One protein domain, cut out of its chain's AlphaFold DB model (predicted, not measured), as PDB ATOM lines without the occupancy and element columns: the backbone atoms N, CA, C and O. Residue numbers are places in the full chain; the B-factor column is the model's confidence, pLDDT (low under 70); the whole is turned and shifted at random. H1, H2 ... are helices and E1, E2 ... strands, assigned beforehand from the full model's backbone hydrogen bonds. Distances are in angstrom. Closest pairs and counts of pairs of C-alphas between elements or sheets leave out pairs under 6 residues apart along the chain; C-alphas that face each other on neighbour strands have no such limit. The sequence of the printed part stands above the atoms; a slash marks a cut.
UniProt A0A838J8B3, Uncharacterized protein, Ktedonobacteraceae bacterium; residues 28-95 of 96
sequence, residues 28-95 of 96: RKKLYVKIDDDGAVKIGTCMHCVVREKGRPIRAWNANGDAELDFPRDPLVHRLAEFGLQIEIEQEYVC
ATOM      1  N   ARG A  28     330.867 146.659 172.989       53.97
ATOM      2  CA  ARG A  28     330.418 147.746 173.885       53.97
ATOM      3  C   ARG A  28     329.553 147.175 175.013       53.97
ATOM      4  O   ARG A  28     328.360 146.933 174.817       53.97
ATOM      5  N   LYS A  29     330.162 146.913 176.172       70.25
ATOM      6  CA  LYS A  29     329.452 146.360 177.321       70.25
ATOM      7  C   LYS A  29     328.537 147.474 177.809       70.25
ATOM      8  O   LYS A  29     328.986 148.600 178.020       70.25
ATOM      9  N   LYS A  30     327.236 147.193 177.898       82.19
ATOM     10  CA  LYS A  30     326.278 148.148 178.462       82.19
ATOM     11  C   LYS A  30     326.667 148.391 179.916       82.19
ATOM     12  O   LYS A  30     326.869 147.427 180.649       82.19
ATOM     13  N   LEU A  31     326.766 149.656 180.305       84.94
ATOM     14  CA  LEU A  31     326.922 150.047 181.698       84.94
ATOM     15  C   LEU A  31     325.525 150.283 182.275       84.94
ATOM     16  O   LEU A  31     324.735 151.035 181.707       84.94
ATOM     17  N   TYR A  32     325.214 149.605 183.368       86.50
ATOM     18  CA  TYR A  32     323.986 149.771 184.128       86.50
ATOM     19  C   TYR A  32     324.298 150.607 185.359       86.50
ATOM     20  O   TYR A  32     325.305 150.373 186.027       86.50
ATOM     21  N   VAL A  33     323.420 151.563 185.646       87.38
ATOM     22  CA  VAL A  33     323.504 152.434 186.815       87.38
ATOM     23  C   VAL A  33     322.172 152.355 187.548       87.38
ATOM     24  O   VAL A  33     321.118 152.496 186.923       87.38
ATOM     25  N   LYS A  34     322.222 152.113 188.855       88.12
ATOM     26  CA  LYS A  34     321.084 152.240 189.767       88.12
ATOM     27  C   LYS A  34     321.443 153.270 190.828       88.12
ATOM     28  O   LYS A  34     322.557 153.245 191.342       88.12
ATOM     29  N   ILE A  35     320.496 154.147 191.122       87.94
ATOM     30  CA  ILE A  35     320.547 155.074 192.247       87.94
ATOM     31  C   ILE A  35     319.445 154.604 193.196       87.94
ATOM     32  O   ILE A  35     318.293 154.495 192.771       87.94
ATOM     33  N   ASP A  36     319.822 154.215 194.407       85.69
ATOM     34  CA  ASP A  36     318.898 153.812 195.468       85.69
ATOM     35  C   ASP A  36     318.339 155.050 196.203       85.69
ATOM     36  O   ASP A  36     318.842 156.164 196.046       85.69
ATOM     37  N   ASP A  37     317.267 154.874 196.983       88.31
ATOM     38  CA  ASP A  37     316.554 155.981 197.651       88.31
ATOM     39  C   ASP A  37     317.401 156.697 198.722       88.31
ATOM     40  O   ASP A  37     317.126 157.842 199.079       88.31
ATOM     41  N   ASP A  38     318.441 156.031 199.226       86.62
ATOM     42  CA  ASP A  38     319.447 156.576 200.144       86.62
ATOM     43  C   ASP A  38     320.574 157.339 199.423       86.62
ATOM     44  O   ASP A  38     321.476 157.873 200.066       86.62
ATOM     45  N   GLY A  39     320.520 157.414 198.089       83.19
ATOM     46  CA  GLY A  39     321.538 158.038 197.253       83.19
ATOM     47  C   GLY A  39     322.700 157.113 196.888       83.19
ATOM     48  O   GLY A  39     323.598 157.552 196.165       83.19
ATOM     49  N   ALA A  40     322.696 155.844 197.319       84.94
ATOM     50  CA  ALA A  40     323.741 154.899 196.948       84.94
ATOM     51  C   ALA A  40     323.726 154.631 195.435       84.94
ATOM     52  O   ALA A  40     322.682 154.371 194.829       84.94
ATOM     53  N   VAL A  41     324.907 154.666 194.812       85.56
ATOM     54  CA  VAL A  41     325.064 154.446 193.370       85.56
ATOM     55  C   VAL A  41     325.698 153.084 193.118       85.56
ATOM     56  O   VAL A  41     326.814 152.806 193.548       85.56
ATOM     57  N   LYS A  42     325.003 152.236 192.360       86.62
ATOM     58  CA  LYS A  42     325.499 150.929 191.912       86.62
ATOM     59  C   LYS A  42     325.770 150.985 190.419       86.62
ATOM     60  O   LYS A  42     324.878 151.306 189.635       86.62
ATOM     61  N   ILE A  43     326.994 150.647 190.024       86.75
ATOM     62  CA  ILE A  43     327.450 150.685 188.631       86.75
ATOM     63  C   ILE A  43     328.018 149.319 188.258       86.75
ATOM     64  O   ILE A  43     328.770 148.721 189.022       86.75
ATOM     65  N   GLY A  44     327.684 148.817 187.072       86.06
ATOM     66  CA  GLY A  44     328.258 147.567 186.586       86.06
ATOM     67  C   GLY A  44     327.810 147.196 185.181       86.06
ATOM     68  O   GLY A  44     326.916 147.803 184.603       86.06
ATOM     69  N   THR A  45     328.422 146.162 184.613       85.31
ATOM     70  CA  THR A  45     328.133 145.679 183.250       85.31
ATOM     71  C   THR A  45     327.036 144.609 183.198       85.31
ATOM     72  O   THR A  45     326.645 144.162 182.119       85.31
ATOM     73  N   CYS A  46     326.495 144.212 184.355       80.38
ATOM     74  CA  CYS A  46     325.441 143.212 184.490       80.38
ATOM     75  C   CYS A  46     324.212 143.802 185.196       80.38
ATOM     76  O   CYS A  46     324.254 144.106 186.388       80.38
ATOM     77  N   MET A  47     323.087 143.897 184.475       82.56
ATOM     78  CA  MET A  47     321.802 144.377 185.008       82.56
ATOM     79  C   MET A  47     321.374 143.620 186.273       82.56
ATOM     80  O   MET A  47     320.786 144.212 187.168       82.56
ATOM     81  N   HIS A  48     321.658 142.315 186.370       78.81
ATOM     82  CA  HIS A  48     321.293 141.530 187.552       78.81
ATOM     83  C   HIS A  48     322.059 141.999 188.787       78.81
ATOM     84  O   HIS A  48     321.436 142.285 189.801       78.81
ATOM     85  N   CYS A  49     323.378 142.165 188.665       74.94
ATOM     86  CA  CYS A  49     324.233 142.643 189.750       74.94
ATOM     87  C   CYS A  49     323.883 144.088 190.179       74.94
ATOM     88  O   CYS A  49     323.976 144.403 191.359       74.94
ATOM     89  N   VAL A  50     323.412 144.940 189.256       79.50
ATOM     90  CA  VAL A  50     323.072 146.347 189.551       79.50
ATOM     91  C   VAL A  50     321.624 146.555 190.023       79.50
ATOM     92  O   VAL A  50     321.393 147.329 190.945       79.50
ATOM     93  N   VAL A  51     320.633 145.899 189.404       74.25
ATOM     94  CA  VAL A  51     319.196 146.214 189.576       74.25
ATOM     95  C   VAL A  51     318.428 145.148 190.359       74.25
ATOM     96  O   VAL A  51     317.498 145.480 191.094       74.25
ATOM     97  N   ARG A  52     318.771 143.863 190.205       63.06
ATOM     98  CA  ARG A  52     318.018 142.747 190.800       63.06
ATOM     99  C   ARG A  52     318.822 142.084 191.913       63.06
ATOM    100  O   ARG A  52     319.521 141.108 191.685       63.06
ATOM    101  N   GLU A  53     318.612 142.521 193.150       58.66
ATOM    102  CA  GLU A  53     319.234 141.899 194.333       58.66
ATOM    103  C   GLU A  53     318.628 140.537 194.735       58.66
ATOM    104  O   GLU A  53     318.998 139.963 195.757       58.66
ATOM    105  N   LYS A  54     317.712 139.958 193.945       50.28
ATOM    106  CA  LYS A  54     317.203 138.605 194.211       50.28
ATOM    107  C   LYS A  54     318.157 137.572 193.604       50.28
ATOM    108  O   LYS A  54     318.141 137.354 192.396       50.28
ATOM    109  N   GLY A  55     318.968 136.937 194.451       50.16
ATOM    110  CA  GLY A  55     319.929 135.907 194.042       50.16
ATOM    111  C   GLY A  55     321.348 136.417 193.801       50.16
ATOM    112  O   GLY A  55     322.058 135.813 192.998       50.16
ATOM    113  N   ARG A  56     321.774 137.501 194.484       53.53
ATOM    114  CA  ARG A  56     323.198 137.876 194.524       53.53
ATOM    115  C   ARG A  56     323.999 136.611 194.871       53.53
ATOM    116  O   ARG A  56     323.680 135.967 195.875       53.53
ATOM    117  N   PRO A  57     324.974 136.207 194.041       51.03
ATOM    118  CA  PRO A  57     325.771 135.030 194.332       51.03
ATOM    119  C   PRO A  57     326.428 135.202 195.702       51.03
ATOM    120  O   PRO A  57     326.912 136.282 196.031       51.03
ATOM    121  N   ILE A  58     326.422 134.123 196.491       52.03
ATOM    122  CA  ILE A  58     326.872 134.106 197.895       52.03
ATOM    123  C   ILE A  58     328.291 134.677 198.043       52.03
ATOM    124  O   ILE A  58     328.617 135.251 199.077       52.03
ATOM    125  N   ARG A  59     329.120 134.572 196.995       50.38
ATOM    126  CA  ARG A  59     330.403 135.269 196.910       50.38
ATOM    127  C   ARG A  59     330.375 136.302 195.783       50.38
ATOM    128  O   ARG A  59     330.418 135.967 194.601       50.38
ATOM    129  N   ALA A  60     330.299 137.560 196.179       61.16
ATOM    130  CA  ALA A  60     330.924 138.642 195.447       61.16
ATOM    131  C   ALA A  60     332.322 138.781 196.071       61.16
ATOM    132  O   ALA A  60     332.445 138.761 197.294       61.16
ATOM    133  N   TRP A  61     333.368 138.817 195.260       62.06
ATOM    134  CA  TRP A  61     334.742 138.972 195.741       62.06
ATOM    135  C   TRP A  61     335.134 140.423 195.554       62.06
ATOM    136  O   TRP A  61     334.777 140.996 194.523       62.06
ATOM    137  N   ASN A  62     335.864 140.984 196.514       75.19
ATOM    138  CA  ASN A  62     336.427 142.319 196.369       75.19
ATOM    139  C   ASN A  62     337.304 142.352 195.118       75.19
ATOM    140  O   ASN A  62     338.178 141.499 194.976       75.19
ATOM    141  N   ALA A  63     337.043 143.305 194.227       76.25
ATOM    142  CA  ALA A  63     337.858 143.478 193.036       76.25
ATOM    143  C   ALA A  63     339.239 144.027 193.418       76.25
ATOM    144  O   ALA A  63     339.347 144.939 194.243       76.25
ATOM    145  N   ASN A  64     340.296 143.517 192.793       80.50
ATOM    146  CA  ASN A  64     341.626 144.125 192.849       80.50
ATOM    147  C   ASN A  64     341.756 145.257 191.813       80.50
ATOM    148  O   ASN A  64     342.498 145.154 190.830       80.50
ATOM    149  N   GLY A  65     340.988 146.327 192.018       77.31
ATOM    150  CA  GLY A  65     340.935 147.473 191.113       77.31
ATOM    151  C   GLY A  65     340.473 147.117 189.695       77.31
ATOM    152  O   GLY A  65     339.789 146.121 189.466       77.31
ATOM    153  N   ASP A  66     340.882 147.933 188.720       81.00
ATOM    154  CA  ASP A  66     340.477 147.809 187.310       81.00
ATOM    155  C   ASP A  66     340.855 146.470 186.652       81.00
ATOM    156  O   ASP A  66     340.256 146.096 185.647       81.00
ATOM    157  N   ALA A  67     341.831 145.730 187.191       79.06
ATOM    158  CA  ALA A  67     342.323 144.490 186.586       79.06
ATOM    159  C   ALA A  67     341.274 143.367 186.559       79.06
ATOM    160  O   ALA A  67     341.322 142.491 185.693       79.06
ATOM    161  N   GLU A  68     340.341 143.387 187.507       78.12
ATOM    162  CA  GLU A  68     339.301 142.366 187.654       78.12
ATOM    163  C   GLU A  68     337.918 142.873 187.242       78.12
ATOM    164  O   GLU A  68     336.949 142.109 187.197       78.12
ATOM    165  N   LEU A  69     337.818 144.164 186.923       78.94
ATOM    166  CA  LEU A  69     336.581 144.780 186.496       78.94
ATOM    167  C   LEU A  69     336.419 144.677 184.986       78.94
ATOM    168  O   LEU A  69     337.323 144.862 184.178       78.94
ATOM    169  N   ASP A  70     335.175 144.448 184.598       79.38
ATOM    170  CA  ASP A  70     334.761 144.395 183.204       79.38
ATOM    171  C   ASP A  70     334.680 145.779 182.530       79.38
ATOM    172  O   ASP A  70     334.255 145.880 181.372       79.38
ATOM    173  N   PHE A  71     335.036 146.839 183.257       82.50
ATOM    174  CA  PHE A  71     335.031 148.231 182.828       82.50
ATOM    175  C   PHE A  71     336.115 149.022 183.586       82.50
ATOM    176  O   PHE A  71     336.452 148.654 184.708       82.50
ATOM    177  N   PRO A  72     336.639 150.116 183.003       85.44
ATOM    178  CA  PRO A  72     337.642 150.950 183.662       85.44
ATOM    179  C   PRO A  72     336.974 151.868 184.703       85.44
ATOM    180  O   PRO A  72     336.351 152.870 184.330       85.44
ATOM    181  N   ARG A  73     337.066 151.524 185.994       87.19
ATOM    182  CA  ARG A  73     336.423 152.251 187.104       87.19
ATOM    183  C   ARG A  73     337.075 153.607 187.304       87.19
ATOM    184  O   ARG A  73     336.356 154.604 187.316       87.19
ATOM    185  N   ASP A  74     338.400 153.671 187.396       88.31
ATOM    186  CA  ASP A  74     339.087 154.934 187.704       88.31
ATOM    187  C   ASP A  74     338.859 156.000 186.619       88.31
ATOM    188  O   ASP A  74     338.449 157.118 186.951       88.31
ATOM    189  N   PRO A  75     338.983 155.680 185.315       89.44
ATOM    190  CA  PRO A  75     338.612 156.614 184.254       89.44
ATOM    191  C   PRO A  75     337.134 157.017 184.263       89.44
ATOM    192  O   PRO A  75     336.812 158.141 183.875       89.44
ATOM    193  N   LEU A  76     336.221 156.125 184.664       87.56
ATOM    194  CA  LEU A  76     334.799 156.454 184.778       87.56
ATOM    195  C   LEU A  76     334.556 157.442 185.922       87.56
ATOM    196  O   LEU A  76     333.907 158.463 185.705       87.56
ATOM    197  N   VAL A  77     335.094 157.160 187.110       87.56
ATOM    198  CA  VAL A  77     334.964 158.024 188.292       87.56
ATOM    199  C   VAL A  77     335.569 159.397 188.014       87.56
ATOM    200  O   VAL A  77     334.935 160.407 188.311       87.56
ATOM    201  N   HIS A  78     336.727 159.452 187.351       90.50
ATOM    202  CA  HIS A  78     337.338 160.717 186.946       90.50
ATOM    203  C   HIS A  78     336.418 161.541 186.034       90.50
ATOM    204  O   HIS A  78     336.187 162.716 186.303       90.50
ATOM    205  N   ARG A  79     335.815 160.924 185.009       90.38
ATOM    206  CA  ARG A  79     334.854 161.620 184.134       90.38
ATOM    207  C   ARG A  79     333.623 162.101 184.886       90.38
ATOM    208  O   ARG A  79     333.119 163.177 184.602       90.38
ATOM    209  N   LEU A  80     333.110 161.316 185.830       87.50
ATOM    210  CA  LEU A  80     331.959 161.726 186.638       87.50
ATOM    211  C   LEU A  80     332.316 162.938 187.515       87.50
ATOM    212  O   LEU A  80     331.517 163.870 187.611       87.50
ATOM    213  N   ALA A  81     333.541 162.987 188.042       89.06
ATOM    214  CA  ALA A  81     334.052 164.148 188.764       89.06
ATOM    215  C   ALA A  81     334.176 165.403 187.882       89.06
ATOM    216  O   ALA A  81     333.883 166.498 188.360       89.06
ATOM    217  N   GLU A  82     334.514 165.272 186.594       94.25
ATOM    218  CA  GLU A  82     334.498 166.398 185.637       94.25
ATOM    219  C   GLU A  82     333.090 167.001 185.460       94.25
ATOM    220  O   GLU A  82     332.957 168.193 185.186       94.25
ATOM    221  N   PHE A  83     332.033 166.208 185.671       91.25
ATOM    222  CA  PHE A  83     330.642 166.681 185.709       91.25
ATOM    223  C   PHE A  83     330.205 167.204 187.088       91.25
ATOM    224  O   PHE A  83     329.037 167.546 187.272       91.25
ATOM    225  N   GLY A  84     331.119 167.276 188.062       91.19
ATOM    226  CA  GLY A  84     330.842 167.735 189.425       91.19
ATOM    227  C   GLY A  84     330.252 166.668 190.350       91.19
ATOM    228  O   GLY A  84     329.816 167.004 191.450       91.19
ATOM    229  N   LEU A  85     330.229 165.395 189.941       86.62
ATOM    230  CA  LEU A  85     329.772 164.293 190.789       86.62
ATOM    231  C   LEU A  85     330.915 163.822 191.693       86.62
ATOM    232  O   LEU A  85     331.955 163.380 191.212       86.62
ATOM    233  N   GLN A  86     330.709 163.875 193.007       85.94
ATOM    234  CA  GLN A  86     331.613 163.258 193.975       85.94
ATOM    235  C   GLN A  86     331.113 161.847 194.274       85.94
ATOM    236  O   GLN A  86     329.992 161.674 194.744       85.94
ATOM    237  N   ILE A  87     331.929 160.844 193.952       83.31
ATOM    238  CA  ILE A  87     331.606 159.435 194.179       83.31
ATOM    239  C   ILE A  87     332.614 158.880 195.171       83.31
ATOM    240  O   ILE A  87     333.813 158.850 194.892       83.31
ATOM    241  N   GLU A  88     332.111 158.428 196.313       84.19
ATOM    242  CA  GLU A  88     332.873 157.642 197.272       84.19
ATOM    243  C   GLU A  88     332.656 156.156 196.981       84.19
ATOM    244  O   GLU A  88     331.529 155.705 196.764       84.19
ATOM    245  N   ILE A  89     333.748 155.397 196.911       83.50
ATOM    246  CA  ILE A  89     333.691 153.973 196.592       83.50
ATOM    247  C   ILE A  89     333.751 153.182 197.892       83.50
ATOM    248  O   ILE A  89     334.824 152.951 198.441       83.50
ATOM    249  N   GLU A  90     332.589 152.754 198.379       81.25
ATOM    250  CA  GLU A  90     332.508 151.941 199.598       81.25
ATOM    251  C   GLU A  90     332.803 150.461 199.337       81.25
ATOM    252  O   GLU A  90     333.389 149.770 200.171       81.25
ATOM    253  N   GLN A  91     332.348 149.943 198.192       78.25
ATOM    254  CA  GLN A  91     332.421 148.524 197.868       78.25
ATOM    255  C   GLN A  91     332.646 148.299 196.383       78.25
ATOM    256  O   GLN A  91     332.064 148.962 195.526       78.25
ATOM    257  N   GLU A  92     333.420 147.262 196.091       77.56
ATOM    258  CA  GLU A  92     333.698 146.817 194.737       77.56
ATOM    259  C   GLU A  92     333.590 145.313 194.681       77.56
ATOM    260  O   GLU A  92     334.043 144.616 195.589       77.56
ATOM    261  N   TYR A  93     332.995 144.799 193.615       75.00
ATOM    262  CA  TYR A  93     332.887 143.366 193.465       75.00
ATOM    263  C   TYR A  93     332.892 142.911 192.020       75.00
ATOM    264  O   TYR A  93     332.351 143.563 191.126       75.00
ATOM    265  N   VAL A  94     333.441 141.717 191.824       70.81
ATOM    266  CA  VAL A  94     333.363 141.004 190.553       70.81
ATOM    267  C   VAL A  94     332.087 140.164 190.539       70.81
ATOM    268  O   VAL A  94     331.873 139.313 191.407       70.81
ATOM    269  N   CYS A  95     331.223 140.425 189.557       71.12
ATOM    270  CA  CYS A  95     330.064 139.584 189.247       71.12
ATOM    271  C   CYS A  95     330.613 138.263 188.647       71.12
ATOM    272  O   CYS A  95     331.360 138.349 187.671       71.12
TER     273      CYS A  95
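This is residues 28 to 95 of the 96 residues of an uncharacterized protein of Ktedonobacteraceae bacterium (UniProt A0A838J8B3). This model has little regular structure: a small hairpin of E1 and E2 stands between the short helix H1, which packs on it, and H2 at the other end, and long loops make much of the rest. Residues 79 to 84, of which 79 to 82 belong to H2, stick out. The 68 printed residues hold E1, E2, H1, H2 in that order, a mixed class with only 23 residues in named elements; the antiparallel sheet is E1 - E2. It is compact, radius of gyration of the C-alphas 12.1 A, spanning 35 by 30 by 25 A.

Find C-alpha 32 at (323.986, 149.771, 184.128), where E1 begins, residues 32 to 35, 10.3 A; E2 follows, residues 41 to 44, 10.2 A. H1 is residues 47 to 51, 5.6 A. H2, residues 73 to 82, runs 14.4 A to C-alpha 82 at (334.498, 166.398, 185.637).

In the hairpin, E1 and E2 are antiparallel at 169 degrees; look for N 32 and O 44, 2.8 A apart, within hydrogen-bond range. The closest C-alphas of E1 and H1, Tyr 32 and Met 47, are 5.9 A apart. H2 is apart from E1, E2 and H1. In H1 and H2 every O i to N i+4 pair is within hydrogen-bond range.

The C-alphas of Ile 58 and Glu 82, the two farthest apart, are 35.4 A apart. The printed part has no cut; H1 to H2 is a long link. Confidence is under 70 at residue 28 and residues 52 to 61.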